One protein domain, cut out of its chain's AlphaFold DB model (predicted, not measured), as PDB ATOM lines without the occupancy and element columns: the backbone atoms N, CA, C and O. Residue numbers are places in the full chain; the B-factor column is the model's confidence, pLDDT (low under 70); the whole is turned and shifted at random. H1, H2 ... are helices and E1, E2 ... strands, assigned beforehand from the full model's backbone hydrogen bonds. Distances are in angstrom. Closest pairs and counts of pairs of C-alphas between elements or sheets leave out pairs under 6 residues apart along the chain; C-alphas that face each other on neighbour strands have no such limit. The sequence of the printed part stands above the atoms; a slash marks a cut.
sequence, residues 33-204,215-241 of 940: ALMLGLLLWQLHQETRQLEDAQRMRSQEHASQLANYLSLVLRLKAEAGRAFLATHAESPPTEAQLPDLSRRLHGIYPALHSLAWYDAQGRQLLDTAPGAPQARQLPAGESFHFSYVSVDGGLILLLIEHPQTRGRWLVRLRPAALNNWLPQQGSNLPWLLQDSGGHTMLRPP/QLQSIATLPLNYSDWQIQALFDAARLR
ATOM      1  N   ALA A  33     162.359 107.098  81.912       83.88
ATOM      2  CA  ALA A  33     161.147 106.965  82.726       83.88
ATOM      3  C   ALA A  33     160.851 108.233  83.554       83.88
ATOM      4  O   ALA A  33     159.702 108.675  83.613       83.88
ATOM      5  N   LEU A  34     161.885 108.861  84.129       88.00
ATOM      6  CA  LEU A  34     161.778 110.128  84.860       88.00
ATOM      7  C   LEU A  34     161.258 111.259  83.957       88.00
ATOM      8  O   LEU A  34     160.327 111.968  84.337       88.00
ATOM      9  N   MET A  35     161.816 111.408  82.749       84.81
ATOM     10  CA  MET A  35     161.350 112.413  81.785       84.81
ATOM     11  C   MET A  35     159.897 112.176  81.356       84.81
ATOM     12  O   MET A  35     159.136 113.134  81.240       84.81
ATOM     13  N   LEU A  36     159.493 110.918  81.158       84.69
ATOM     14  CA  LEU A  36     158.125 110.565  80.769       84.69
ATOM     15  C   LEU A  36     157.125 110.875  81.902       84.69
ATOM     16  O   LEU A  36     156.052 111.424  81.647       84.69
ATOM     17  N   GLY A  37     157.513 110.630  83.159       88.19
ATOM     18  CA  GLY A  37     156.754 111.045  84.344       88.19
ATOM     19  C   GLY A  37     156.629 112.568  84.486       88.19
ATOM     20  O   GLY A  37     155.535 113.068  84.748       88.19
ATOM     21  N   LEU A  38     157.712 113.316  84.247       89.50
ATOM     22  CA  LEU A  38     157.697 114.786  84.248       89.50
ATOM     23  C   LEU A  38     156.818 115.363  83.127       89.50
ATOM     24  O   LEU A  38     156.096 116.329  83.365       89.50
ATOM     25  N   LEU A  39     156.824 114.758  81.935       86.38
ATOM     26  CA  LEU A  39     155.972 115.166  80.812       86.38
ATOM     27  C   LEU A  39     154.482 114.933  81.115       86.38
ATOM     28  O   LEU A  39     153.662 115.821  80.887       86.38
ATOM     29  N   LEU A  40     154.130 113.766  81.669       86.44
ATOM     30  CA  LEU A  40     152.768 113.471  82.135       86.44
ATOM     31  C   LEU A  40     152.319 114.459  83.219       86.44
ATOM     32  O   LEU A  40     151.202 114.973  83.162       86.44
ATOM     33  N   TRP A  41     153.200 114.769  84.174       89.75
ATOM     34  CA  TRP A  41     152.930 115.763  85.209       89.75
ATOM     35  C   TRP A  41     152.732 117.167  84.623       89.75
ATOM     36  O   TRP A  41     151.767 117.834  84.987       89.75
ATOM     37  N   GLN A  42     153.564 117.597  83.667       89.38
ATOM     38  CA  GLN A  42     153.402 118.883  82.981       89.38
ATOM     39  C   GLN A  42     152.069 118.960  82.224       89.38
ATOM     40  O   GLN A  42     151.343 119.939  82.379       89.38
ATOM     41  N   LEU A  43     151.711 117.934  81.443       85.69
ATOM     42  CA  LEU A  43     150.438 117.891  80.711       85.69
ATOM     43  C   LEU A  43     149.228 117.979  81.654       85.69
ATOM     44  O   LEU A  43     148.241 118.638  81.331       85.69
ATOM     45  N   HIS A  44     149.329 117.366  82.837       85.44
ATOM     46  CA  HIS A  44     148.314 117.424  83.892       85.44
ATOM     47  C   HIS A  44     148.266 118.768  84.642       85.44
ATOM     48  O   HIS A  44     147.229 119.137  85.191       85.44
ATOM     49  N   GLN A  45     149.365 119.528  84.669       87.00
ATOM     50  CA  GLN A  45     149.349 120.923  85.125       87.00
ATOM     51  C   GLN A  45     148.730 121.841  84.059       87.00
ATOM     52  O   GLN A  45     147.901 122.685  84.394       87.00
ATOM     53  N   GLU A  46     149.066 121.642  82.777       86.81
ATOM     54  CA  GLU A  46     148.485 122.390  81.651       86.81
ATOM     55  C   GLU A  46     146.956 122.210  81.566       86.81
ATOM     56  O   GLU A  46     146.247 123.197  81.366       86.81
ATOM     57  N   THR A  47     146.416 120.994  81.762       84.94
ATOM     58  CA  THR A  47     144.952 120.785  81.818       84.94
ATOM     59  C   THR A  47     144.310 121.557  82.963       84.94
ATOM     60  O   THR A  47     143.346 122.284  82.731       84.94
ATOM     61  N   ARG A  48     144.844 121.430  84.185       85.50
ATOM     62  CA  ARG A  48     144.290 122.081  85.383       85.50
ATOM     63  C   ARG A  48     144.270 123.598  85.256       85.50
ATOM     64  O   ARG A  48     143.228 124.203  85.471       85.50
ATOM     65  N   GLN A  49     145.377 124.201  84.822       87.19
ATOM     66  CA  GLN A  49     145.459 125.652  84.624       87.19
ATOM     67  C   GLN A  49     144.421 126.165  83.612       87.19
ATOM     68  O   GLN A  49     143.866 127.247  83.799       87.19
ATOM     69  N   LEU A  50     144.130 125.394  82.559       85.81
ATOM     70  CA  LEU A  50     143.128 125.760  81.554       85.81
ATOM     71  C   LEU A  50     141.684 125.504  82.021       85.81
ATOM     72  O   LEU A  50     140.819 126.332  81.731       85.81
ATOM     73  N   GLU A  51     141.421 124.426  82.773       86.62
ATOM     74  CA  GLU A  51     140.131 124.203  83.450       86.62
ATOM     75  C   GLU A  51     139.829 125.347  84.439       86.62
ATOM     76  O   GLU A  51     138.745 125.935  84.390       86.62
ATOM     77  N   ASP A  52     140.796 125.729  85.278       87.19
ATOM     78  CA  ASP A  52     140.640 126.801  86.267       87.19
ATOM     79  C   ASP A  52     140.464 128.180  85.604       87.19
ATOM     80  O   ASP A  52     139.569 128.937  85.984       87.19
ATOM     81  N   ALA A  53     141.229 128.493  84.551       87.31
ATOM     82  CA  ALA A  53     141.078 129.747  83.806       87.31
ATOM     83  C   ALA A  53     139.709 129.869  83.101       87.31
ATOM     84  O   ALA A  53     139.130 130.959  83.059       87.31
ATOM     85  N   GLN A  54     139.164 128.771  82.565       85.06
ATOM     86  CA  GLN A  54     137.796 128.730  82.026       85.06
ATOM     87  C   GLN A  54     136.747 128.949  83.125       85.06
ATOM     88  O   GLN A  54     135.824 129.748  82.946       85.06
ATOM     89  N   ARG A  55     136.910 128.294  84.282       88.25
ATOM     90  CA  ARG A  55     136.003 128.442  85.430       88.25
ATOM     91  C   ARG A  55     135.963 129.875  85.954       88.25
ATOM     92  O   ARG A  55     134.870 130.414  86.119       88.25
ATOM     93  N   MET A  56     137.125 130.514  86.123       88.25
ATOM     94  CA  MET A  56     137.218 131.923  86.532       88.25
ATOM     95  C   MET A  56     136.484 132.848  85.552       88.25
ATOM     96  O   MET A  56     135.685 133.670  85.987       88.25
ATOM     97  N   ARG A  57     136.672 132.673  84.233       87.94
ATOM     98  CA  ARG A  57     135.972 133.481  83.214       87.94
ATOM     99  C   ARG A  57     134.454 133.295  83.236       87.94
ATOM    100  O   ARG A  57     133.729 134.274  83.084       87.94
ATOM    101  N   SER A  58     133.966 132.067  83.421       86.81
ATOM    102  CA  SER A  58     132.523 131.802  83.532       86.81
ATOM    103  C   SER A  58     131.928 132.447  84.793       86.81
ATOM    104  O   SER A  58     130.898 133.120  84.716       86.81
ATOM    105  N   GLN A  59     132.619 132.349  85.934       89.88
ATOM    106  CA  GLN A  59     132.209 132.997  87.184       89.88
ATOM    107  C   GLN A  59     132.237 134.534  87.095       89.88
ATOM    108  O   GLN A  59     131.297 135.189  87.543       89.88
ATOM    109  N   GLU A  60     133.279 135.118  86.497       89.00
ATOM    110  CA  GLU A  60     133.387 136.567  86.294       89.00
ATOM    111  C   GLU A  60     132.277 137.082  85.367       89.00
ATOM    112  O   GLU A  60     131.600 138.058  85.693       89.00
ATOM    113  N   HIS A  61     132.016 136.385  84.259       88.25
ATOM    114  CA  HIS A  61     130.940 136.737  83.335       88.25
ATOM    115  C   HIS A  61     129.553 136.645  83.990       88.25
ATOM    116  O   HIS A  61     128.736 137.554  83.839       88.25
ATOM    117  N   ALA A  62     129.295 135.594  84.773       89.06
ATOM    118  CA  ALA A  62     128.056 135.462  85.535       89.06
ATOM    119  C   ALA A  62     127.909 136.566  86.602       89.06
ATOM    120  O   ALA A  62     126.807 137.069  86.804       89.06
ATOM    121  N   SER A  63     129.007 137.000  87.234       90.62
ATOM    122  CA  SER A  63     129.016 138.127  88.182       90.62
ATOM    123  C   SER A  63     128.704 139.459  87.491       90.62
ATOM    124  O   SER A  63     127.886 140.243  87.976       90.62
ATOM    125  N   GLN A  64     129.277 139.703  86.309       90.12
ATOM    126  CA  GLN A  64     128.947 140.871  85.485       90.12
ATOM    127  C   GLN A  64     127.460 140.875  85.082       90.12
ATOM    128  O   GLN A  64     126.794 141.901  85.230       90.12
ATOM    129  N   LEU A  65     126.917 139.727  84.653       89.69
ATOM    130  CA  LEU A  65     125.488 139.569  84.356       89.69
ATOM    131  C   LEU A  65     124.607 139.778  85.595       89.69
ATOM    132  O   LEU A  65     123.564 140.419  85.484       89.69
ATOM    133  N   ALA A  66     125.022 139.293  86.769       91.00
ATOM    134  CA  ALA A  66     124.257 139.433  88.005       91.00
ATOM    135  C   ALA A  66     124.172 140.897  88.461       91.00
ATOM    136  O   ALA A  66     123.089 141.394  88.777       91.00
ATOM    137  N   ASN A  67     125.292 141.618  88.407       91.38
ATOM    138  CA  ASN A  67     125.338 143.050  88.702       91.38
ATOM    139  C   ASN A  67     124.510 143.868  87.695       91.38
ATOM    140  O   ASN A  67     123.738 144.738  88.097       91.38
ATOM    141  N   TYR A  68     124.622 143.554  86.398       91.69
ATOM    142  CA  TYR A  68     123.847 144.212  85.345       91.69
ATOM    143  C   TYR A  68     122.339 143.989  85.518       91.69
ATOM    144  O   TYR A  68     121.575 144.952  85.546       91.69
ATOM    145  N   LEU A  69     121.902 142.738  85.696       91.81
ATOM    146  CA  LEU A  69     120.483 142.422  85.842       91.81
ATOM    147  C   LEU A  69     119.913 142.998  87.148       91.81
ATOM    148  O   LEU A  69     118.828 143.568  87.118       91.81
ATOM    149  N   SER A  70     120.662 142.966  88.258       92.88
ATOM    150  CA  SER A  70     120.268 143.629  89.515       92.88
ATOM    151  C   SER A  70     120.044 145.139  89.338       92.88
ATOM    152  O   SER A  70     119.086 145.696  89.877       92.88
ATOM    153  N   LEU A  71     120.894 145.809  88.548       92.12
ATOM    154  CA  LEU A  71     120.729 147.226  88.211       92.12
ATOM    155  C   LEU A  71     119.487 147.462  87.335       92.12
ATOM    156  O   LEU A  71     118.723 148.389  87.606       92.12
ATOM    157  N   VAL A  72     119.250 146.624  86.321       93.25
ATOM    158  CA  VAL A  72     118.062 146.726  85.452       93.25
ATOM    159  C   VAL A  72     116.769 146.496  86.240       93.25
ATOM    160  O   VAL A  72     115.824 147.270  86.078       93.25
ATOM    161  N   LEU A  73     116.732 145.494  87.126       92.56
ATOM    162  CA  LEU A  73     115.601 145.227  88.021       92.56
ATOM    163  C   LEU A  73     115.292 146.449  88.893       92.56
ATOM    164  O   LEU A  73     114.157 146.931  88.895       92.56
ATOM    165  N   ARG A  74     116.313 147.014  89.554       94.19
ATOM    166  CA  ARG A  74     116.182 148.242  90.348       94.19
ATOM    167  C   ARG A  74     115.615 149.405  89.532       94.19
ATOM    168  O   ARG A  74     114.625 150.001  89.943       94.19
ATOM    169  N   LEU A  75     116.209 149.712  88.377       93.00
ATOM    170  CA  LEU A  75     115.779 150.829  87.527       93.00
ATOM    171  C   LEU A  75     114.340 150.650  87.024       93.00
ATOM    172  O   LEU A  75     113.576 151.614  86.980       93.00
ATOM    173  N   LYS A  76     113.942 149.419  86.678       92.69
ATOM    174  CA  LYS A  76     112.559 149.115  86.296       92.69
ATOM    175  C   LYS A  76     111.601 149.326  87.464       92.69
ATOM    176  O   LYS A  76     110.618 150.049  87.297       92.69
ATOM    177  N   ALA A  77     111.899 148.781  88.641       92.06
ATOM    178  CA  ALA A  77     111.050 148.950  89.814       92.06
ATOM    179  C   ALA A  77     110.942 150.414  90.273       92.06
ATOM    180  O   ALA A  77     109.836 150.868  90.561       92.06
ATOM    181  N   GLU A  78     112.038 151.180  90.267       92.31
ATOM    182  CA  GLU A  78     112.025 152.620  90.559       92.31
ATOM    183  C   GLU A  78     111.163 153.395  89.544       92.31
ATOM    184  O   GLU A  78     110.321 154.195  89.957       92.31
ATOM    185  N   ALA A  79     111.273 153.104  88.241       90.81
ATOM    186  CA  ALA A  79     110.427 153.715  87.209       90.81
ATOM    187  C   ALA A  79     108.936 153.358  87.377       90.81
ATOM    188  O   ALA A  79     108.074 154.234  87.307       90.81
ATOM    189  N   GLY A  80     108.624 152.086  87.652       90.44
ATOM    190  CA  GLY A  80     107.255 151.641  87.931       90.44
ATOM    191  C   GLY A  80     106.671 152.286  89.191       90.44
ATOM    192  O   GLY A  80     105.522 152.720  89.180       90.44
ATOM    193  N   ARG A  81     107.473 152.413  90.253       90.19
ATOM    194  CA  ARG A  81     107.090 153.064  91.513       90.19
ATOM    195  C   ARG A  81     106.834 154.556  91.331       90.19
ATOM    196  O   ARG A  81     105.829 155.046  91.833       90.19
ATOM    197  N   ALA A  82     107.700 155.261  90.601       88.12
ATOM    198  CA  ALA A  82     107.521 156.680  90.301       88.12
ATOM    199  C   ALA A  82     106.257 156.927  89.461       88.12
ATOM    200  O   ALA A  82     105.488 157.839  89.758       88.12
ATOM    201  N   PHE A  83     106.000 156.074  88.463       91.00
ATOM    202  CA  PHE A  83     104.791 156.133  87.644       91.00
ATOM    203  C   PHE A  83     103.517 155.879  88.467       91.00
ATOM    204  O   PHE A  83     102.588 156.683  88.439       91.00
ATOM    205  N   LEU A  84     103.485 154.799  89.254       88.25
ATOM    206  CA  LEU A  84     102.324 154.449  90.079       88.25
ATOM    207  C   LEU A  84     102.049 155.492  91.171       88.25
ATOM    208  O   LEU A  84     100.892 155.820  91.401       88.25
ATOM    209  N   ALA A  85     103.086 156.064  91.789       85.31
ATOM    210  CA  ALA A  85     102.939 157.110  92.804       85.31
ATOM    211  C   ALA A  85     102.497 158.480  92.249       85.31
ATOM    212  O   ALA A  85     102.142 159.358  93.030       85.31
ATOM    213  N   THR A  86     102.557 158.684  90.928       84.94
ATOM    214  CA  THR A  86     102.123 159.931  90.269       84.94
ATOM    215  C   THR A  86     100.775 159.804  89.565       84.94
ATOM    216  O   THR A  86     100.073 160.801  89.452       84.94
ATOM    217  N   HIS A  87     100.405 158.603  89.108       83.69
ATOM    218  CA  HIS A  87      99.217 158.389  88.273       83.69
ATOM    219  C   HIS A  87      98.092 157.592  88.947       83.69
ATOM    220  O   HIS A  87      97.007 157.512  88.376       83.69
ATOM    221  N   ALA A  88      98.326 156.968  90.108       80.06
ATOM    222  CA  ALA A  88      97.326 156.141  90.779       80.06
ATOM    223  C   ALA A  88      96.914 156.707  92.145       80.06
ATOM    224  O   ALA A  88      97.754 157.064  92.970       80.06
ATOM    225  N   GLU A  89      95.606 156.740  92.400       74.12
ATOM    226  CA  GLU A  89      95.040 157.118  93.697       74.12
ATOM    227  C   GLU A  89      95.254 156.016  94.760       74.12
ATOM    228  O   GLU A  89      95.663 154.890  94.461       74.12
ATOM    229  N   SER A  90      95.004 156.333  96.036       67.19
ATOM    230  CA  SER A  90      95.143 155.395  97.161       67.19
ATOM    231  C   SER A  90      93.999 155.541  98.180       67.19
ATOM    232  O   SER A  90      93.996 156.517  98.931       67.19
ATOM    233  N   PRO A  91      93.083 154.557  98.289       70.62
ATOM    234  CA  PRO A  91      92.973 153.381  97.423       70.62
ATOM    235  C   PRO A  91      92.666 153.775  95.963       70.62
ATOM    236  O   PRO A  91      91.956 154.753  95.745       70.62
ATOM    237  N   PRO A  92      93.173 153.028  94.968       78.44
ATOM    238  CA  PRO A  92      92.765 153.192  93.578       78.44
ATOM    239  C   PRO A  92      91.311 152.734  93.404       78.44
ATOM    240  O   PRO A  92      90.850 151.833  94.109       78.44
ATOM    241  N   THR A  93      90.597 153.317  92.444       81.12
ATOM    242  CA  THR A  93      89.213 152.925  92.130       81.12
ATOM    243  C   THR A  93      89.186 151.823  91.063       81.12
ATOM    244  O   THR A  93      90.000 151.830  90.140       81.12
ATOM    245  N   GLU A  94      88.224 150.896  91.127       79.00
ATOM    246  CA  GLU A  94      88.083 149.774  90.175       79.00
ATOM    247  C   GLU A  94      88.067 150.229  88.699       79.00
ATOM    248  O   GLU A  94      88.708 149.618  87.844       79.00
ATOM    249  N   ALA A  95      87.439 151.375  88.414       78.88
ATOM    250  CA  ALA A  95      87.395 151.989  87.085       78.88
ATOM    251  C   ALA A  95      88.760 152.489  86.553       78.88
ATOM    252  O   ALA A  95      88.919 152.643  85.342       78.88
ATOM    253  N   GLN A  96      89.749 152.744  87.420       82.88
ATOM    254  CA  GLN A  96      91.065 153.277  87.032       82.88
ATOM    255  C   GLN A  96      92.062 152.180  86.632       82.88
ATOM    256  O   GLN A  96      92.937 152.426  85.799       82.88
ATOM    257  N   LEU A  97      91.942 150.961  87.184       82.62
ATOM    258  CA  LEU A  97      92.900 149.874  86.927       82.62
ATOM    259  C   LEU A  97      93.094 149.546  85.427       82.62
ATOM    260  O   LEU A  97      94.246 149.349  85.025       82.62
ATOM    261  N   PRO A  98      92.053 149.506  84.567       84.00
ATOM    262  CA  PRO A  98      92.225 149.229  83.137       84.00
ATOM    263  C   PRO A  98      92.936 150.341  82.348       84.00
ATOM    264  O   PRO A  98      93.518 150.065  81.295       84.00
ATOM    265  N   ASP A  99      92.887 151.595  82.811       85.88
ATOM    266  CA  ASP A  99      93.618 152.709  82.188       85.88
ATOM    267  C   ASP A  99      95.066 152.761  82.678       85.88
ATOM    268  O   ASP A  99      95.990 152.787  81.863       85.88
ATOM    269  N   LEU A 100      95.274 152.620  83.993       87.62
ATOM    270  CA  LEU A 100      96.595 152.447  84.599       87.62
ATOM    271  C   LEU A 100      97.366 151.292  83.954       87.62
ATOM    272  O   LEU A 100      98.512 151.479  83.554       87.62
ATOM    273  N   SER A 101      96.731 150.130  83.774       88.00
ATOM    274  CA  SER A 101      97.330 148.969  83.103       88.00
ATOM    275  C   SER A 101      97.772 149.288  81.665       88.00
ATOM    276  O   SER A 101      98.896 148.965  81.278       88.00
ATOM    277  N   ARG A 102      96.944 150.000  80.880       86.50
ATOM    278  CA  ARG A 102      97.304 150.425  79.511       86.50
ATOM    279  C   ARG A 102      98.486 151.394  79.488       86.50
ATOM    280  O   ARG A 102      99.388 151.201  78.679       86.50
ATOM    281  N   ARG A 103      98.523 152.398  80.372       87.94
ATOM    282  CA  ARG A 103      99.648 153.354  80.441       87.94
ATOM    283  C   ARG A 103     100.940 152.682  80.932       87.94
ATOM    284  O   ARG A 103     102.008 152.893  80.361       87.94
ATOM    285  N   LEU A 104     100.840 151.804  81.934       90.19
ATOM    286  CA  LEU A 104     101.967 151.071  82.528       90.19
ATOM    287  C   LEU A 104     102.618 150.077  81.541       90.19
ATOM    288  O   LEU A 104     103.807 149.772  81.664       90.19
ATOM    289  N   HIS A 105     101.884 149.664  80.500       89.31
ATOM    290  CA  HIS A 105     102.398 148.893  79.361       89.31
ATOM    291  C   HIS A 105     103.548 149.603  78.612       89.31
ATOM    292  O   HIS A 105     104.412 148.934  78.049       89.31
ATOM    293  N   GLY A 106     103.624 150.942  78.655       83.94
ATOM    294  CA  GLY A 106     104.740 151.707  78.078       83.94
ATOM    295  C   GLY A 106     106.074 151.517  78.817       83.94
ATOM    296  O   GLY A 106     107.134 151.514  78.199       83.94
ATOM    297  N   ILE A 107     106.038 151.288  80.135       87.94
ATOM    298  CA  ILE A 107     107.231 150.972  80.949       87.94
ATOM    299  C   ILE A 107     107.543 149.466  80.887       87.94
ATOM    300  O   ILE A 107     108.717 149.053  80.898       87.94
ATOM    301  N   TYR A 108     106.481 148.659  80.789       93.25
ATOM    302  CA  TYR A 108     106.497 147.200  80.809       93.25
ATOM    303  C   TYR A 108     105.732 146.593  79.612       93.25
ATOM    304  O   TYR A 108     104.606 146.124  79.784       93.25
ATOM    305  N   PRO A 109     106.350 146.478  78.419       89.19
ATOM    306  CA  PRO A 109     105.697 145.918  77.220       89.19
ATOM    307  C   PRO A 109     105.275 144.440  77.321       89.19
ATOM    308  O   PRO A 109     104.651 143.896  76.419       89.19
ATOM    309  N   ALA A 110     105.660 143.759  78.404       90.19
ATOM    310  CA  ALA A 110     105.301 142.377  78.709       90.19
ATOM    311  C   ALA A 110     104.308 142.272  79.887       90.19
ATOM    312  O   ALA A 110     104.182 141.200  80.485       90.19
ATOM    313  N   LEU A 111     103.637 143.370  80.255       92.75
ATOM    314  CA  LEU A 111     102.638 143.404  81.324       92.75
ATOM    315  C   LEU A 111     101.485 142.435  81.031       92.75
ATOM    316  O   LEU A 111     100.872 142.479  79.964       92.75
ATOM    317  N   HIS A 112     101.194 141.573  82.001       89.88
ATOM    318  CA  HIS A 112     100.089 140.625  81.965       89.88
ATOM    319  C   HIS A 112      98.878 141.131  82.756       89.88
ATOM    320  O   HIS A 112      97.770 141.115  82.224       89.88
ATOM    321  N   SER A 113      99.082 141.574  84.000       90.31
ATOM    322  CA  SER A 113      98.029 142.119  84.864       90.31
ATOM    323  C   SER A 113      98.601 142.972  86.003       90.31
ATOM    324  O   SER A 113      99.810 143.003  86.240       90.31
ATOM    325  N   LEU A 114      97.711 143.693  86.684       91.31
ATOM    326  CA  LEU A 114      98.000 144.655  87.746       91.31
ATOM    327  C   LEU A 114      96.983 144.456  88.877       91.31
ATOM    328  O   LEU A 114      95.783 144.412  88.608       91.31
ATOM    329  N   ALA A 115      97.455 144.378  90.120       89.44
ATOM    330  CA  ALA A 115      96.612 144.257  91.309       89.44
ATOM    331  C   ALA A 115      97.063 145.203  92.433       89.44
ATOM    332  O   ALA A 115      98.223 145.620  92.480       89.44
ATOM    333  N   TRP A 116      96.147 145.516  93.348       89.00
ATOM    334  CA  TRP A 116      96.376 146.365  94.518       89.00
ATOM    335  C   TRP A 116      96.042 145.625  95.816       89.00
ATOM    336  O   TRP A 116      94.969 145.026  95.961       89.00
ATOM    337  N   TYR A 117      96.964 145.717  96.771       87.00
ATOM    338  CA  TYR A 117      96.851 145.182  98.122       87.00
ATOM    339  C   TYR A 117      96.851 146.324  99.140       87.00
ATOM    340  O   TYR A 117      97.608 147.290  99.008       87.00
ATOM    341  N   ASP A 118      96.038 146.199 100.184       83.06
ATOM    342  CA  ASP A 118      96.043 147.140 101.304       83.06
ATOM    343  C   ASP A 118      97.267 146.965 102.229       83.06
ATOM    344  O   ASP A 118      98.089 146.058 102.078       83.06
ATOM    345  N   ALA A 119      97.381 147.842 103.230       79.25
ATOM    346  CA  ALA A 119      98.442 147.781 104.239       79.25
ATOM    347  C   ALA A 119      98.359 146.545 105.169       79.25
ATOM    348  O   ALA A 119      99.278 146.310 105.952       79.25
ATOM    349  N   GLN A 120      97.274 145.764 105.102       76.00
ATOM    350  CA  GLN A 120      97.070 144.504 105.829       76.00
ATOM    351  C   GLN A 120      97.411 143.281 104.952       76.00
ATOM    352  O   GLN A 120      97.348 142.147 105.426       76.00
ATOM    353  N   GLY A 121      97.794 143.494 103.686       73.62
ATOM    354  CA  GLY A 121      98.116 142.444 102.723       73.62
ATOM    355  C   GLY A 121      96.896 141.789 102.071       73.62
ATOM    356  O   GLY A 121      97.046 140.743 101.442       73.62
ATOM    357  N   ARG A 122      95.696 142.370 102.193       79.25
ATOM    358  CA  ARG A 122      94.490 141.879 101.513       79.25
ATOM    359  C   ARG A 122      94.422 142.449 100.103       79.25
ATOM    360  O   ARG A 122      94.575 143.651  99.903       79.25
ATOM    361  N   GLN A 123      94.176 141.578  99.129       82.81
ATOM    362  CA  GLN A 123      93.936 141.971  97.745       82.81
ATOM    363  C   GLN A 123      92.576 142.673  97.654       82.81
ATOM    364  O   GLN A 123      91.557 142.054  97.959       82.81
ATOM    365  N   LEU A 124      92.561 143.945  97.253       80.19
ATOM    366  CA  LEU A 124      91.322 144.715  97.100       80.19
ATOM    367  C   LEU A 124      90.843 144.760  95.647       80.19
ATOM    368  O   LEU A 124      89.642 144.697  95.406       80.19
ATOM    369  N   LEU A 125      91.766 144.880  94.687       82.81
ATOM    370  CA  LEU A 125      91.463 145.060  93.262       82.81
ATOM    371  C   LEU A 125      92.487 144.315  92.397       82.81
ATOM    372  O   LEU A 125      93.668 144.269  92.740       82.81
ATOM    373  N   ASP A 126      92.053 143.744  91.272       86.44
ATOM    374  CA  ASP A 126      92.902 142.987  90.340       86.44
ATOM    375  C   ASP A 126      92.315 143.026  88.924       86.44
ATOM    376  O   ASP A 126      91.119 142.800  88.748       86.44
ATOM    377  N   THR A 127      93.141 143.278  87.905       84.69
ATOM    378  CA  THR A 127      92.714 143.180  86.496       84.69
ATOM    379  C   THR A 127      92.625 141.744  85.975       84.69
ATOM    380  O   THR A 127      92.073 141.532  84.897       84.69
ATOM    381  N   ALA A 128      93.147 140.760  86.712       84.00
ATOM    382  CA  ALA A 128      93.062 139.337  86.386       84.00
ATOM    383  C   ALA A 128      92.712 138.502  87.639       84.00
ATOM    384  O   ALA A 128      93.584 137.823  88.190       84.00
ATOM    385  N   PRO A 129      91.451 138.540  88.116       72.75
ATOM    386  CA  PRO A 129      91.026 137.758  89.274       72.75
ATOM    387  C   PRO A 129      91.264 136.257  89.042       72.75
ATOM    388  O   PRO A 129      90.756 135.676  88.086       72.75
ATOM    389  N   GLY A 130      92.056 135.641  89.925       70.56
ATOM    390  CA  GLY A 130      92.508 134.246  89.821       70.56
ATOM    391  C   GLY A 130      93.989 134.075  89.453       70.56
ATOM    392  O   GLY A 130      94.526 132.984  89.634       70.56
ATOM    393  N   ALA A 131      94.676 135.132  89.005       77.81
ATOM    394  CA  ALA A 131      96.117 135.096  88.748       77.81
ATOM    395  C   ALA A 131      96.946 134.950  90.050       77.81
ATOM    396  O   ALA A 131      96.478 135.345  91.125       77.81
ATOM    397  N   PRO A 132      98.198 134.442  89.985       78.44
ATOM    398  CA  PRO A 132      99.030 134.206  91.167       78.44
ATOM    399  C   PRO A 132      99.162 135.421  92.095       78.44
ATOM    400  O   PRO A 132      99.390 136.549  91.645       78.44
ATOM    401  N   GLN A 133      99.026 135.185  93.401       77.88
ATOM    402  CA  GLN A 133      99.176 136.208  94.438       77.88
ATOM    403  C   GLN A 133     100.653 136.443  94.785       77.88
ATOM    404  O   GLN A 133     101.505 135.580  94.570       77.88
ATOM    405  N   ALA A 134     100.959 137.621  95.329       68.00
ATOM    406  CA  ALA A 134     102.315 137.976  95.737       68.00
ATOM    407  C   ALA A 134     102.781 137.228  97.000       68.00
ATOM    408  O   ALA A 134     102.008 137.019  97.936       68.00
ATOM    409  N   ARG A 135     104.087 136.934  97.074       67.06
ATOM    410  CA  ARG A 135     104.777 136.700  98.355       67.06
ATOM    411  C   ARG A 135     104.842 138.016  99.150       67.06
ATOM    412  O   ARG A 135     104.715 139.099  98.578       67.06
ATOM    413  N   GLN A 136     105.032 137.948 100.468       68.56
ATOM    414  CA  GLN A 136     105.220 139.161 101.274       68.56
ATOM    415  C   GLN A 136     106.524 139.877 100.889       68.56
ATOM    416  O   GLN A 136     107.550 139.234 100.693       68.56
ATOM    417  N   LEU A 137     106.476 141.211 100.815       75.00
ATOM    418  CA  LEU A 137     107.651 142.057 100.594       75.00
ATOM    419  C   LEU A 137     108.676 141.836 101.727       75.00
ATOM    420  O   LEU A 137     108.263 141.917 102.892       75.00
ATOM    421  N   PRO A 138     109.971 141.595 101.438       76.12
ATOM    422  CA  PRO A 138     110.996 141.485 102.471       76.12
ATOM    423  C   PRO A 138     111.079 142.745 103.337       76.12
ATOM    424  O   PRO A 138     110.878 143.868 102.868       76.12
ATOM    425  N   ALA A 139     111.373 142.567 104.624       69.69
ATOM    426  CA  ALA A 139     111.411 143.672 105.573       69.69
ATOM    427  C   ALA A 139     112.532 144.671 105.221       69.69
ATOM    428  O   ALA A 139     113.711 144.347 105.318       69.69
ATOM    429  N   GLY A 140     112.148 145.897 104.851       70.44
ATOM    430  CA  GLY A 140     113.069 146.993 104.526       70.44
ATOM    431  C   GLY A 140     113.260 147.272 103.030       70.44
ATOM    432  O   GLY A 140     113.859 148.292 102.694       70.44
ATOM    433  N   GLU A 141     112.729 146.440 102.131       82.94
ATOM    434  CA  GLU A 141     112.708 146.737 100.692       82.94
ATOM    435  C   GLU A 141     111.446 147.531 100.313       82.94
ATOM    436  O   GLU A 141     110.368 147.271 100.837       82.94
ATOM    437  N   SER A 142     111.548 148.489  99.379       87.69
ATOM    438  CA  SER A 142     110.372 149.202  98.828       87.69
ATOM    439  C   SER A 142     109.772 148.531  97.586       87.69
ATOM    440  O   SER A 142     108.742 148.977  97.077       87.69
ATOM    441  N   PHE A 143     110.436 147.515  97.043       92.19
ATOM    442  CA  PHE A 143     109.987 146.717  95.907       92.19
ATOM    443  C   PHE A 143     110.750 145.389  95.882       92.19
ATOM    444  O   PHE A 143     111.869 145.330  96.383       92.19
ATOM    445  N   HIS A 144     110.164 144.350  95.287       92.06
ATOM    446  CA  HIS A 144     110.779 143.026  95.203       92.06
ATOM    447  C   HIS A 144     110.279 142.242  93.981       92.06
ATOM    448  O   HIS A 144     109.086 142.288  93.663       92.06
ATOM    449  N   PHE A 145     111.168 141.497  93.320       92.00
ATOM    450  CA  PHE A 145     110.839 140.608  92.202       92.00
ATOM    451  C   PHE A 145     110.848 139.134  92.627       92.00
ATOM    452  O   PHE A 145     111.851 138.609  93.093       92.00
ATOM    453  N   SER A 146     109.756 138.426  92.366       89.88
ATOM    454  CA  SER A 146     109.653 136.974  92.547       89.88
ATOM    455  C   SER A 146     109.166 136.308  91.257       89.88
ATOM    456  O   SER A 146     108.755 136.982  90.307       89.88
ATOM    457  N   TYR A 147     109.264 134.982  91.177       88.62
ATOM    458  CA  TYR A 147     108.811 134.210  90.019       88.62
ATOM    459  C   TYR A 147     107.834 133.115  90.438       88.62
ATOM    460  O   TYR A 147     107.992 132.487  91.483       88.62
ATOM    461  N   VAL A 148     106.827 132.868  89.601       86.62
ATOM    462  CA  VAL A 148     105.877 131.766  89.771       86.62
ATOM    463  C   VAL A 148     105.790 130.990  88.463       86.62
ATOM    464  O   VAL A 148     105.508 131.559  87.414       86.62
ATOM    465  N   SER A 149     105.997 129.673  88.518       80.69
ATOM    466  CA  SER A 149     106.062 128.790  87.340       80.69
ATOM    467  C   SER A 149     104.687 128.423  86.731       80.69
ATOM    468  O   SER A 149     104.544 127.364  86.122       80.69
ATOM    469  N   VAL A 150     103.670 129.270  86.913       74.19
ATOM    470  CA  VAL A 150     102.267 129.062  86.494       74.19
ATOM    471  C   VAL A 150     101.994 129.788  85.169       74.19
ATOM    472  O   VAL A 150     102.644 130.788  84.878       74.19
ATOM    473  N   ASP A 151     101.078 129.264  84.349       63.41
ATOM    474  CA  ASP A 151     100.607 129.844  83.073       63.41
ATOM    475  C   ASP A 151     101.710 130.200  82.053       63.41
ATOM    476  O   ASP A 151     101.617 131.170  81.301       63.41
ATOM    477  N   GLY A 152     102.775 129.390  82.014       69.38
ATOM    478  CA  GLY A 152     103.964 129.645  81.188       69.38
ATOM    479  C   GLY A 152     105.035 130.500  81.876       69.38
ATOM    480  O   GLY A 152     105.987 130.925  81.224       69.38
ATOM    481  N   GLY A 153     104.895 130.716  83.185       82.69
ATOM    482  CA  GLY A 153     105.770 131.530  84.017       82.69
ATOM    483  C   GLY A 153     105.258 132.963  84.142       82.69
ATOM    484  O   GLY A 153     104.888 133.588  83.150       82.69
ATOM    485  N   LEU A 154     105.293 133.523  85.350       88.25
ATOM    486  CA  LEU A 154     105.029 134.938  85.602       88.25
ATOM    487  C   LEU A 154     106.083 135.523  86.540       88.25
ATOM    488  O   LEU A 154     106.408 134.960  87.585       88.25
ATOM    489  N   ILE A 155     106.595 136.689  86.155       90.25
ATOM    490  CA  ILE A 155     107.446 137.547  86.976       90.25
ATOM    491  C   ILE A 155     106.518 138.457  87.777       90.25
ATOM    492  O   ILE A 155     105.731 139.211  87.205       90.25
ATOM    493  N   LEU A 156     106.602 138.378  89.100       91.00
ATOM    494  CA  LEU A 156     105.810 139.172  90.028       91.00
ATOM    495  C   LEU A 156     106.689 140.280  90.608       91.00
ATOM    496  O   LEU A 156     107.608 140.001  91.374       91.00
ATOM    497  N   LEU A 157     106.400 141.529  90.257       93.12
ATOM    498  CA  LEU A 157     107.029 142.709  90.844       93.12
ATOM    499  C   LEU A 157     106.064 143.336  91.854       93.12
ATOM    500  O   LEU A 157     105.029 143.890  91.480       93.12
ATOM    501  N   LEU A 158     106.409 143.247  93.136       91.69
ATOM    502  CA  LEU A 158     105.691 143.905  94.223       91.69
ATOM    503  C   LEU A 158     106.331 145.275  94.491       91.69
ATOM    504  O   LEU A 158     107.552 145.365  94.573       91.69
ATOM    505  N   ILE A 159     105.532 146.334  94.622       91.31
ATOM    506  CA  ILE A 159     105.994 147.718  94.825       91.31
ATOM    507  C   ILE A 159     105.204 148.349  95.974       91.31
ATOM    508  O   ILE A 159     103.975 148.391  95.934       91.31
ATOM    509  N   GLU A 160     105.891 148.889  96.978       88.56
ATOM    510  CA  GLU A 160     105.266 149.642  98.067       88.56
ATOM    511  C   GLU A 160     104.928 151.080  97.637       88.56
ATOM    512  O   GLU A 160     105.774 151.825  97.119       88.56
ATOM    513  N   HIS A 161     103.683 151.489  97.884       84.50
ATOM    514  CA  HIS A 161     103.231 152.847  97.621       84.50
ATOM    515  C   HIS A 161     103.790 153.820  98.678       84.50
ATOM    516  O   HIS A 161     103.564 153.614  99.874       84.50
ATOM    517  N   PRO A 162     104.484 154.905  98.277       78.06
ATOM    518  CA  PRO A 162     105.286 155.720  99.194       78.06
ATOM    519  C   PRO A 162     104.493 156.461 100.280       78.06
ATOM    520  O   PRO A 162     105.097 156.890 101.259       78.06
ATOM    521  N   GLN A 163     103.176 156.631 100.125       75.81
ATOM    522  CA  GLN A 163     102.352 157.415 101.057       75.81
ATOM    523  C   GLN A 163     101.403 156.579 101.930       75.81
ATOM    524  O   GLN A 163     101.024 157.029 103.007       75.81
ATOM    525  N   THR A 164     100.993 155.384 101.491       70.12
ATOM    526  CA  THR A 164      99.803 154.703 102.054       70.12
ATOM    527  C   THR A 164     100.042 153.276 102.548       70.12
ATOM    528  O   THR A 164      99.090 152.622 102.968       70.12
ATOM    529  N   ARG A 165     101.291 152.775 102.524       74.88
ATOM    530  CA  ARG A 165     101.696 151.392 102.891       74.88
ATOM    531  C   ARG A 165     100.996 150.253 102.125       74.88
ATOM    532  O   ARG A 165     101.337 149.089 102.328       74.88
ATOM    533  N   GLY A 166     100.050 150.564 101.238       83.31
ATOM    534  CA  GLY A 166      99.504 149.624 100.264       83.31
ATOM    535  C   GLY A 166     100.546 149.241  99.211       83.31
ATOM    536  O   GLY A 166     101.588 149.891  99.071       83.31
ATOM    537  N   ARG A 167     100.288 148.150  98.494       88.75
ATOM    538  CA  ARG A 167     101.261 147.524  97.592       88.75
ATOM    539  C   ARG A 167     100.644 147.236  96.230       88.75
ATOM    540  O   ARG A 167      99.596 146.603  96.131       88.75
ATOM    541  N   TRP A 168     101.341 147.648  95.182       90.31
ATOM    542  CA  TRP A 168     101.038 147.279  93.804       90.31
ATOM    543  C   TRP A 168     101.721 145.961  93.453       90.31
ATOM    544  O   TRP A 168     102.914 145.800  93.701       90.31
ATOM    545  N   LEU A 169     100.983 145.043  92.835       91.44
ATOM    546  CA  LEU A 169     101.518 143.835  92.216       91.44
ATOM    547  C   LEU A 169     101.434 143.972  90.697       91.44
ATOM    548  O   LEU A 169     100.349 143.961  90.115       91.44
ATOM    549  N   VAL A 170     102.594 144.072  90.061       92.75
ATOM    550  CA  VAL A 170     102.773 144.121  88.611       92.75
ATOM    551  C   VAL A 170     103.159 142.716  88.142       92.75
ATOM    552  O   VAL A 170     104.234 142.222  88.484       92.75
ATOM    553  N   ARG A 171     102.295 142.052  87.364       91.94
ATOM    554  CA  ARG A 171     102.563 140.711  86.815       91.94
ATOM    555  C   ARG A 171     103.060 140.827  85.377       91.94
ATOM    556  O   ARG A 171     102.367 141.386  84.529       91.94
ATOM    557  N   LEU A 172     104.242 140.292  85.086       92.38
ATOM    558  CA  LEU A 172     104.922 140.381  83.790       92.38
ATOM    559  C   LEU A 172     105.144 138.987  83.191       92.38
ATOM    560  O   LEU A 172     105.449 138.033  83.907       92.38
ATOM    561  N   ARG A 173     105.053 138.864  81.863       90.25
ATOM    562  CA  ARG A 173     105.414 137.631  81.144       90.25
ATOM    563  C   ARG A 173     106.944 137.455  81.094       90.25
ATOM    564  O   ARG A 173     107.649 138.461  80.984       90.25
ATOM    565  N   PRO A 174     107.489 136.220  81.056       86.75
ATOM    566  CA  PRO A 174     108.937 135.979  81.116       86.75
ATOM    567  C   PRO A 174     109.699 136.534  79.907       86.75
ATOM    568  O   PRO A 174     110.883 136.840  80.010       86.75
ATOM    569  N   ALA A 175     108.999 136.766  78.790       85.31
ATOM    570  CA  ALA A 175     109.508 137.489  77.624       85.31
ATOM    571  C   ALA A 175     110.086 138.883  77.959       85.31
ATOM    572  O   ALA A 175     110.907 139.389  77.196       85.31
ATOM    573  N   ALA A 176     109.721 139.482  79.103       85.88
ATOM    574  CA  ALA A 176     110.361 140.688  79.631       85.88
ATOM    575  C   ALA A 176     111.891 140.551  79.744       85.88
ATOM    576  O   ALA A 176     112.612 141.484  79.395       85.88
ATOM    577  N   LEU A 177     112.385 139.380  80.172       86.50
ATOM    578  CA  LEU A 177     113.811 139.122  80.405       86.50
ATOM    579  C   LEU A 177     114.644 139.254  79.127       86.50
ATOM    580  O   LEU A 177     115.763 139.758  79.185       86.50
ATOM    581  N   ASN A 178     114.089 138.879  77.971       82.38
ATOM    582  CA  ASN A 178     114.772 138.997  76.678       82.38
ATOM    583  C   ASN A 178     115.129 140.456  76.343       82.38
ATOM    584  O   ASN A 178     116.137 140.701  75.689       82.38
ATOM    585  N   ASN A 179     114.333 141.415  76.829       81.44
ATOM    586  CA  ASN A 179     114.556 142.851  76.637       81.44
ATOM    587  C   ASN A 179     115.384 143.485  77.774       81.44
ATOM    588  O   ASN A 179     115.684 144.676  77.718       81.44
ATOM    589  N   TRP A 180     115.693 142.733  78.835       87.62
ATOM    590  CA  TRP A 180     116.434 143.196  80.019       87.62
ATOM    591  C   TRP A 180     117.867 142.654  80.080       87.62
ATOM    592  O   TRP A 180     118.606 142.991  81.002       87.62
ATOM    593  N   LEU A 181     118.254 141.799  79.132       82.81
ATOM    594  CA  LEU A 181     119.559 141.147  79.061       82.81
ATOM    595  C   LEU A 181     120.420 141.746  77.936       82.81
ATOM    596  O   LEU A 181     119.881 142.199  76.923       82.81
ATOM    597  N   PRO A 182     121.761 141.737  78.075       78.19
ATOM    598  CA  PRO A 182     122.649 142.215  77.024       78.19
ATOM    599  C   PRO A 182     122.615 141.283  75.806       78.19
ATOM    600  O   PRO A 182     122.385 140.077  75.927       78.19
ATOM    601  N   GLN A 183     122.893 141.837  74.623       63.31
ATOM    602  CA  GLN A 183     122.996 141.055  73.389       63.31
ATOM    603  C   GLN A 183     124.089 139.984  73.530       63.31
ATOM    604  O   GLN A 183     125.208 140.264  73.964       63.31
ATOM    605  N   GLN A 184     123.751 138.737  73.194       58.03
ATOM    606  CA  GLN A 184     124.581 137.576  73.520       58.03
ATOM    607  C   GLN A 184     125.793 137.457  72.583       58.03
ATOM    608  O   GLN A 184     125.716 136.850  71.520       58.03
ATOM    609  N   GLY A 185     126.924 138.035  72.999       49.47
ATOM    610  CA  GLY A 185     128.226 137.890  72.333       49.47
ATOM    611  C   GLY A 185     129.141 136.803  72.922       49.47
ATOM    612  O   GLY A 185     130.203 136.531  72.367       49.47
ATOM    613  N   SER A 186     128.767 136.189  74.049       58.53
ATOM    614  CA  SER A 186     129.593 135.242  74.809       58.53
ATOM    615  C   SER A 186     129.042 133.810  74.761       58.53
ATOM    616  O   SER A 186     127.954 133.523  75.247       58.53
ATOM    617  N   ASN A 187     129.849 132.865  74.264       66.94
ATOM    618  CA  ASN A 187     129.545 131.420  74.250       66.94
ATOM    619  C   ASN A 187     129.664 130.729  75.634       66.94
ATOM    620  O   ASN A 187     129.865 129.515  75.700       66.94
ATOM    621  N   LEU A 188     129.598 131.474  76.743       80.56
ATOM    622  CA  LEU A 188     129.744 130.928  78.098       80.56
ATOM    623  C   LEU A 188     128.375 130.475  78.639       80.56
ATOM    624  O   LEU A 188     127.438 131.274  78.626       80.56
ATOM    625  N   PRO A 189     128.225 129.225  79.117       82.31
ATOM    626  CA  PRO A 189     126.943 128.730  79.602       82.31
ATOM    627  C   PRO A 189     126.603 129.316  80.981       82.31
ATOM    628  O   PRO A 189     127.400 129.269  81.916       82.31
ATOM    629  N   TRP A 190     125.379 129.817  81.120       87.06
ATOM    630  CA  TRP A 190     124.800 130.282  82.381       87.06
ATOM    631  C   TRP A 190     123.291 130.014  82.402       87.06
ATOM    632  O   TRP A 190     122.695 129.683  81.374       87.06
ATOM    633  N   LEU A 191     122.673 130.131  83.575       87.88
ATOM    634  CA  LEU A 191     121.239 129.923  83.773       87.88
ATOM    635  C   LEU A 191     120.671 130.955  84.752       87.88
ATOM    636  O   LEU A 191     121.350 131.311  85.713       87.88
ATOM    637  N   LEU A 192     119.430 131.398  84.545       88.94
ATOM    638  CA  LEU A 192     118.674 132.164  85.541       88.94
ATOM    639  C   LEU A 192     117.668 131.239  86.234       88.94
ATOM    640  O   LEU A 192     116.845 130.609  85.559       88.94
ATOM    641  N   GLN A 193     117.722 131.171  87.563       89.19
ATOM    642  CA  GLN A 193     116.806 130.386  88.393       89.19
ATOM    643  C   GLN A 193     116.146 131.239  89.478       89.19
ATOM    644  O   GLN A 193     116.722 132.215  89.954       89.19
ATOM    645  N   ASP A 194     114.959 130.819  89.904       86.44
ATOM    646  CA  ASP A 194     114.352 131.248  91.166       86.44
ATOM    647  C   ASP A 194     114.996 130.523  92.369       86.44
ATOM    648  O   ASP A 194     115.617 129.464  92.231       86.44
ATOM    649  N   SER A 195     114.786 131.072  93.562       73.94
ATOM    650  CA  SER A 195     115.009 130.472  94.884       73.94
ATOM    651  C   SER A 195     114.556 129.008  94.991       73.94
ATOM    652  O   SER A 195     115.263 128.190  95.580       73.94
ATOM    653  N   GLY A 196     113.426 128.642  94.370       72.69
ATOM    654  CA  GLY A 196     112.921 127.264  94.309       72.69
ATOM    655  C   GLY A 196     113.642 126.333  93.319       72.69
ATOM    656  O   GLY A 196     113.201 125.205  93.120       72.69
ATOM    657  N   GLY A 197     114.705 126.787  92.643       73.44
ATOM    658  CA  GLY A 197     115.438 126.021  91.623       73.44
ATOM    659  C   GLY A 197     114.750 125.955  90.251       73.44
ATOM    660  O   GLY A 197     115.254 125.316  89.325       73.44
ATOM    661  N   HIS A 198     113.605 126.623  90.081       80.25
ATOM    662  CA  HIS A 198     112.906 126.691  88.799       80.25
ATOM    663  C   HIS A 198     113.708 127.514  87.787       80.25
ATOM    664  O   HIS A 198     114.094 128.649  88.058       80.25
ATOM    665  N   THR A 199     113.938 126.954  86.598       81.12
ATOM    666  CA  THR A 199     114.653 127.643  85.513       81.12
ATOM    667  C   THR A 199     113.748 128.679  84.858       81.12
ATOM    668  O   THR A 199     112.737 128.324  84.258       81.12
ATOM    669  N   MET A 200     114.133 129.951  84.947       79.44
ATOM    670  CA  MET A 200     113.404 131.077  84.358       79.44
ATOM    671  C   MET A 200     113.855 131.369  82.930       79.44
ATOM    672  O   MET A 200     113.036 131.657  82.061       79.44
ATOM    673  N   LEU A 201     115.167 131.309  82.686       79.25
ATOM    674  CA  LEU A 201     115.743 131.550  81.368       79.25
ATOM    675  C   LEU A 201     117.003 130.708  81.164       79.25
ATOM    676  O   LEU A 201     117.908 130.684  82.002       79.25
ATOM    677  N   ARG A 202     117.053 130.041  80.009       74.38
ATOM    678  CA  ARG A 202     118.217 129.316  79.504       74.38
ATOM    679  C   ARG A 202     118.620 129.916  78.156       74.38
ATOM    680  O   ARG A 202     117.818 129.838  77.226       74.38
ATOM    681  N   PRO A 203     119.824 130.496  78.023       66.62
ATOM    682  CA  PRO A 203     120.347 130.919  76.730       66.62
ATOM    683  C   PRO A 203     120.385 129.746  75.737       66.62
ATOM    684  O   PRO A 203     120.666 128.613  76.153       66.62
ATOM    685  N   PRO A 204     120.140 129.983  74.436       58.41
ATOM    686  CA  PRO A 204     120.305 128.964  73.411       58.41
ATOM    687  C   PRO A 204     121.791 128.616  73.265       58.41
ATOM    688  O   PRO A 204     122.548 129.279  72.562       58.41
ATOM    689  N   GLN A 215     127.172 117.320  80.716       63.31
ATOM    690  CA  GLN A 215     127.304 117.445  82.169       63.31
ATOM    691  C   GLN A 215     127.807 118.853  82.513       63.31
ATOM    692  O   GLN A 215     128.964 119.053  82.882       63.31
ATOM    693  N   LEU A 216     126.919 119.835  82.349       72.81
ATOM    694  CA  LEU A 216     127.130 121.220  82.746       72.81
ATOM    695  C   LEU A 216     127.268 121.267  84.271       72.81
ATOM    696  O   LEU A 216     126.303 121.053  85.002       72.81
ATOM    697  N   GLN A 217     128.486 121.516  84.745       80.50
ATOM    698  CA  GLN A 217     128.793 121.621  86.167       80.50
ATOM    699  C   GLN A 217     128.460 123.031  86.657       80.50
ATOM    700  O   GLN A 217     128.878 124.011  86.045       80.50
ATOM    701  N   SER A 218     127.746 123.135  87.777       83.19
ATOM    702  CA  SER A 218     127.559 124.405  88.483       83.19
ATOM    703  C   SER A 218     128.879 124.834  89.121       83.19
ATOM    704  O   SER A 218     129.412 124.105  89.956       83.19
ATOM    705  N   ILE A 219     129.401 126.003  88.743       85.62
ATOM    706  CA  ILE A 219     130.626 126.576  89.327       85.62
ATOM    707  C   ILE A 219     130.276 127.455  90.529       85.62
ATOM    708  O   ILE A 219     130.889 127.349  91.585       85.62
ATOM    709  N   ALA A 220     129.297 128.341  90.344       86.94
ATOM    710  CA  ALA A 220     128.912 129.363  91.305       86.94
ATOM    711  C   ALA A 220     127.434 129.728  91.122       86.94
ATOM    712  O   ALA A 220     126.933 129.760  89.997       86.94
ATOM    713  N   THR A 221     126.764 130.038  92.227       88.62
ATOM    714  CA  THR A 221     125.420 130.619  92.264       88.62
ATOM    715  C   THR A 221     125.521 132.033  92.825       88.62
ATOM    716  O   THR A 221     126.072 132.252  93.902       88.62
ATOM    717  N   LEU A 222     125.049 133.008  92.055       91.00
ATOM    718  CA  LEU A 222     125.160 134.433  92.352       91.00
ATOM    719  C   LEU A 222     123.748 134.992  92.566       91.00
ATOM    720  O   LEU A 222     122.985 135.028  91.597       91.00
ATOM    721  N   PRO A 223     123.370 135.395  93.792       90.94
ATOM    722  CA  PRO A 223     122.057 135.978  94.044       90.94
ATOM    723  C   PRO A 223     121.920 137.332  93.336       90.94
ATOM    724  O   PRO A 223     122.900 138.057  93.145       90.94
ATOM    725  N   LEU A 224     120.694 137.663  92.950       91.31
ATOM    726  CA  LEU A 224     120.325 138.939  92.349       91.31
ATOM    727  C   LEU A 224     119.697 139.839  93.414       91.31
ATOM    728  O   LEU A 224     118.822 139.417  94.162       91.31
ATOM    729  N   ASN A 225     120.140 141.093  93.490       89.06
ATOM    730  CA  ASN A 225     119.586 142.024  94.471       89.06
ATOM    731  C   ASN A 225     118.140 142.388  94.100       89.06
ATOM    732  O   ASN A 225     117.810 142.513  92.916       89.06
ATOM    733  N   TYR A 226     117.308 142.629  95.119       88.94
ATOM    734  CA  TYR A 226     115.879 142.952  94.992       88.94
ATOM    735  C   TYR A 226     115.018 141.826  94.394       88.94
ATOM    736  O   TYR A 226     113.922 142.091  93.888       88.94
ATOM    737  N   SER A 227     115.495 140.577  94.411       90.81
ATOM    738  CA  SER A 227     114.732 139.429  93.928       90.81
ATOM    739  C   SER A 227     115.055 138.124  94.651       90.81
ATOM    740  O   SER A 227     116.122 137.959  95.234       90.81
ATOM    741  N   ASP A 228     114.140 137.163  94.540       88.69
ATOM    742  CA  ASP A 228     114.349 135.765  94.939       88.69
ATOM    743  C   ASP A 228     115.277 134.996  93.959       88.69
ATOM    744  O   ASP A 228     115.377 133.770  94.021       88.69
ATOM    745  N   TRP A 229     115.909 135.663  92.984       91.19
ATOM    746  CA  TRP A 229     116.541 135.004  91.834       91.19
ATOM    747  C   TRP A 229     118.058 134.846  91.980       91.19
ATOM    748  O   TRP A 229     118.736 135.589  92.687       91.19
ATOM    749  N   GLN A 230     118.616 133.898  91.232       92.31
ATOM    750  CA  GLN A 230     120.046 133.608  91.192       92.31
ATOM    751  C   GLN A 230     120.520 133.275  89.772       92.31
ATOM    752  O   GLN A 230     119.848 132.563  89.018       92.31
ATOM    753  N   ILE A 231     121.706 133.768  89.410       91.56
ATOM    754  CA  ILE A 231     122.419 133.365  88.195       91.56
ATOM    755  C   ILE A 231     123.370 132.222  88.540       91.56
ATOM    756  O   ILE A 231     124.241 132.350  89.400       91.56
ATOM    757  N   GLN A 232     123.225 131.108  87.832       89.94
ATOM    758  CA  GLN A 232     124.102 129.952  87.940       89.94
ATOM    759  C   GLN A 232     125.154 129.998  86.827       89.94
ATOM    760  O   GLN A 232     124.825 129.907  85.641       89.94
ATOM    761  N   ALA A 233     126.426 130.126  87.208       90.44
ATOM    762  CA  ALA A 233     127.563 129.987  86.306       90.44
ATOM    763  C   ALA A 233     127.789 128.498  86.007       90.44
ATOM    764  O   ALA A 233     127.956 127.701  86.936       90.44
ATOM    765  N   LEU A 234     127.806 128.117  84.728       87.19
ATOM    766  CA  LEU A 234     127.973 126.726  84.310       87.19
ATOM    767  C   LEU A 234     129.342 126.506  83.644       87.19
ATOM    768  O   LEU A 234     129.965 127.427  83.111       87.19
ATOM    769  N   PHE A 235     129.802 125.258  83.661       86.25
ATOM    770  CA  PHE A 235     131.032 124.804  83.014       86.25
ATOM    771  C   PHE A 235     130.789 123.514  82.231       86.25
ATOM    772  O   PHE A 235     130.316 122.527  82.794       86.25
ATOM    773  N   ASP A 236     131.157 123.495  80.949       83.12
ATOM    774  CA  ASP A 236     131.140 122.277  80.137       83.12
ATOM    775  C   ASP A 236     132.520 121.598  80.148       83.12
ATOM    776  O   ASP A 236     133.370 121.811  79.277       83.12
ATOM    777  N   ALA A 237     132.736 120.766  81.168       79.31
ATOM    778  CA  ALA A 237     133.963 119.987  81.312       79.31
ATOM    779  C   ALA A 237     134.152 118.963  80.176       79.31
ATOM    780  O   ALA A 237     135.286 118.635  79.823       79.31
ATOM    781  N   ALA A 238     133.059 118.443  79.605       75.00
ATOM    782  CA  ALA A 238     133.116 117.430  78.554       75.00
ATOM    783  C   ALA A 238     133.599 118.044  77.236       75.00
ATOM    784  O   ALA A 238     134.530 117.522  76.615       75.00
ATOM    785  N   ARG A 239     133.041 119.204  76.867       76.50
ATOM    786  CA  ARG A 239     133.465 119.965  75.692       76.50
ATOM    787  C   ARG A 239     134.936 120.357  75.771       76.50
ATOM    788  O   ARG A 239     135.681 120.024  74.851       76.50
ATOM    789  N   LEU A 240     135.381 120.964  76.877       79.69
ATOM    790  CA  LEU A 240     136.784 121.370  77.022       79.69
ATOM    791  C   LEU A 240     137.738 120.169  76.895       79.69
ATOM    792  O   LEU A 240     138.751 120.255  76.203       79.69
ATOM    793  N   ARG A 241     137.396 119.015  77.485       79.62
ATOM    794  CA  ARG A 241     138.187 117.782  77.317       79.62
ATOM    795  C   ARG A 241     138.200 117.289  75.872       79.62
ATOM    796  O   ARG A 241     139.263 116.900  75.400       79.62
TER     797      ARG A 241
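AT A GLANCE: This is residues 33 to 204 and 215 to 241 of the 940 residues of an uncharacterized protein of Pseudomonas alcaligenes (strain ATCC 14909 / DSM 50342 / JCM 20561 / NBRC 14159 / NCIMB 9945 / NCTC 10367 / 1577) (UniProt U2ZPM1). One very long helix, H1, makes the long axis, and two small antiparallel sheets sit one after the other along it, joined end to end by a few contacts at E3; its residues 33 to 46 stick out free beyond them. Residues 51 to 70 of H1 cover the sheet E7 E6 E9 E8 and residues 73 to 85 cross the twisted sheet E2 E1 E5 E4 E3, on which the short H2 also packs. The printed part has 199 residues with four named helices and nine named strands, in the order H1 H2 E1 E2 E3 E4 E5 H3 E6 E7 E8 E9 H4; the class is mixed, helices and strands. It is loose, with a radius of gyration of the C-alphas of 22.0 A and spans of 86 by 30 by 25 A.

IN THESE COORDINATES: H1, residues 33 to 87, begins at C-alpha 33 (161.147, 106.965, 82.726) and is 80.7 A long. H2 is residues 97 to 104. E1, residues 111 to 117, is 17.9 A long; E2 is 123 to 126, E3 143 to 148, E4 154 to 160 with 19.3 A, and E5 167 to 172. H3 is residues 174 to 179, E6 190 to 194 and E7 199 to 201. E8, residues 216 to 223, bends by 61 degrees at residue 219. E9, residues 229 to 236, is 22.6 A long, and H4, residues 237 to 241, ends at C-alpha 241 (138.187, 117.782, 77.317).

HOW THE PARTS SIT: H1 is over E9 and E8, along the strands, at a height of 8.0 A over the sheet; its closest C-alphas to E9 are Ala 62 and Ala 233, 5.6 A. In this sheet N 200 and O 192 join E7 to E6 at 2.9 A, N 193 and O 230 E6 to E9 at 2.9 A, and N 231 and O 222 the hairpin E8 and E9 at 2.8 A, within hydrogen-bond range. H4 only grazes it. H1 is also over E4 and E3, slantwise, at a height of 8.1 A; the C-alphas of Arg 81 and Ile 159 are closest to E4, 6.4 A. H2 is over E1 on the same face: two layers, helices on one face of a sheet. H1, with residues 80 to 87 alone, and H2 only just touch, with 3 pairs of C-alphas within 8 A. E3 E4 E5 form a meander, each strand the antiparallel neighbour of the one before, with N 146 and O 156 at 2.8 A and N 157 and O 170 at 2.9 A. Every O i to N i+4 pair is within hydrogen-bond range in H1, H2 and H4; H3 has 0 of 2, but 3 of 3 O i to N i+3 pairs.

THE WHOLE: The C-alphas of Ala 33 and Ala 95 are farthest apart, 86.5 A. Residues 205 to 214 are not printed, and C-alphas 204 and 215 are 16.1 A apart across the cut. Of the links printed whole, E2 to E3 is long. Mean pLDDT of the printed part is 83.9, with 15 residues under 70, among them 183 to 187.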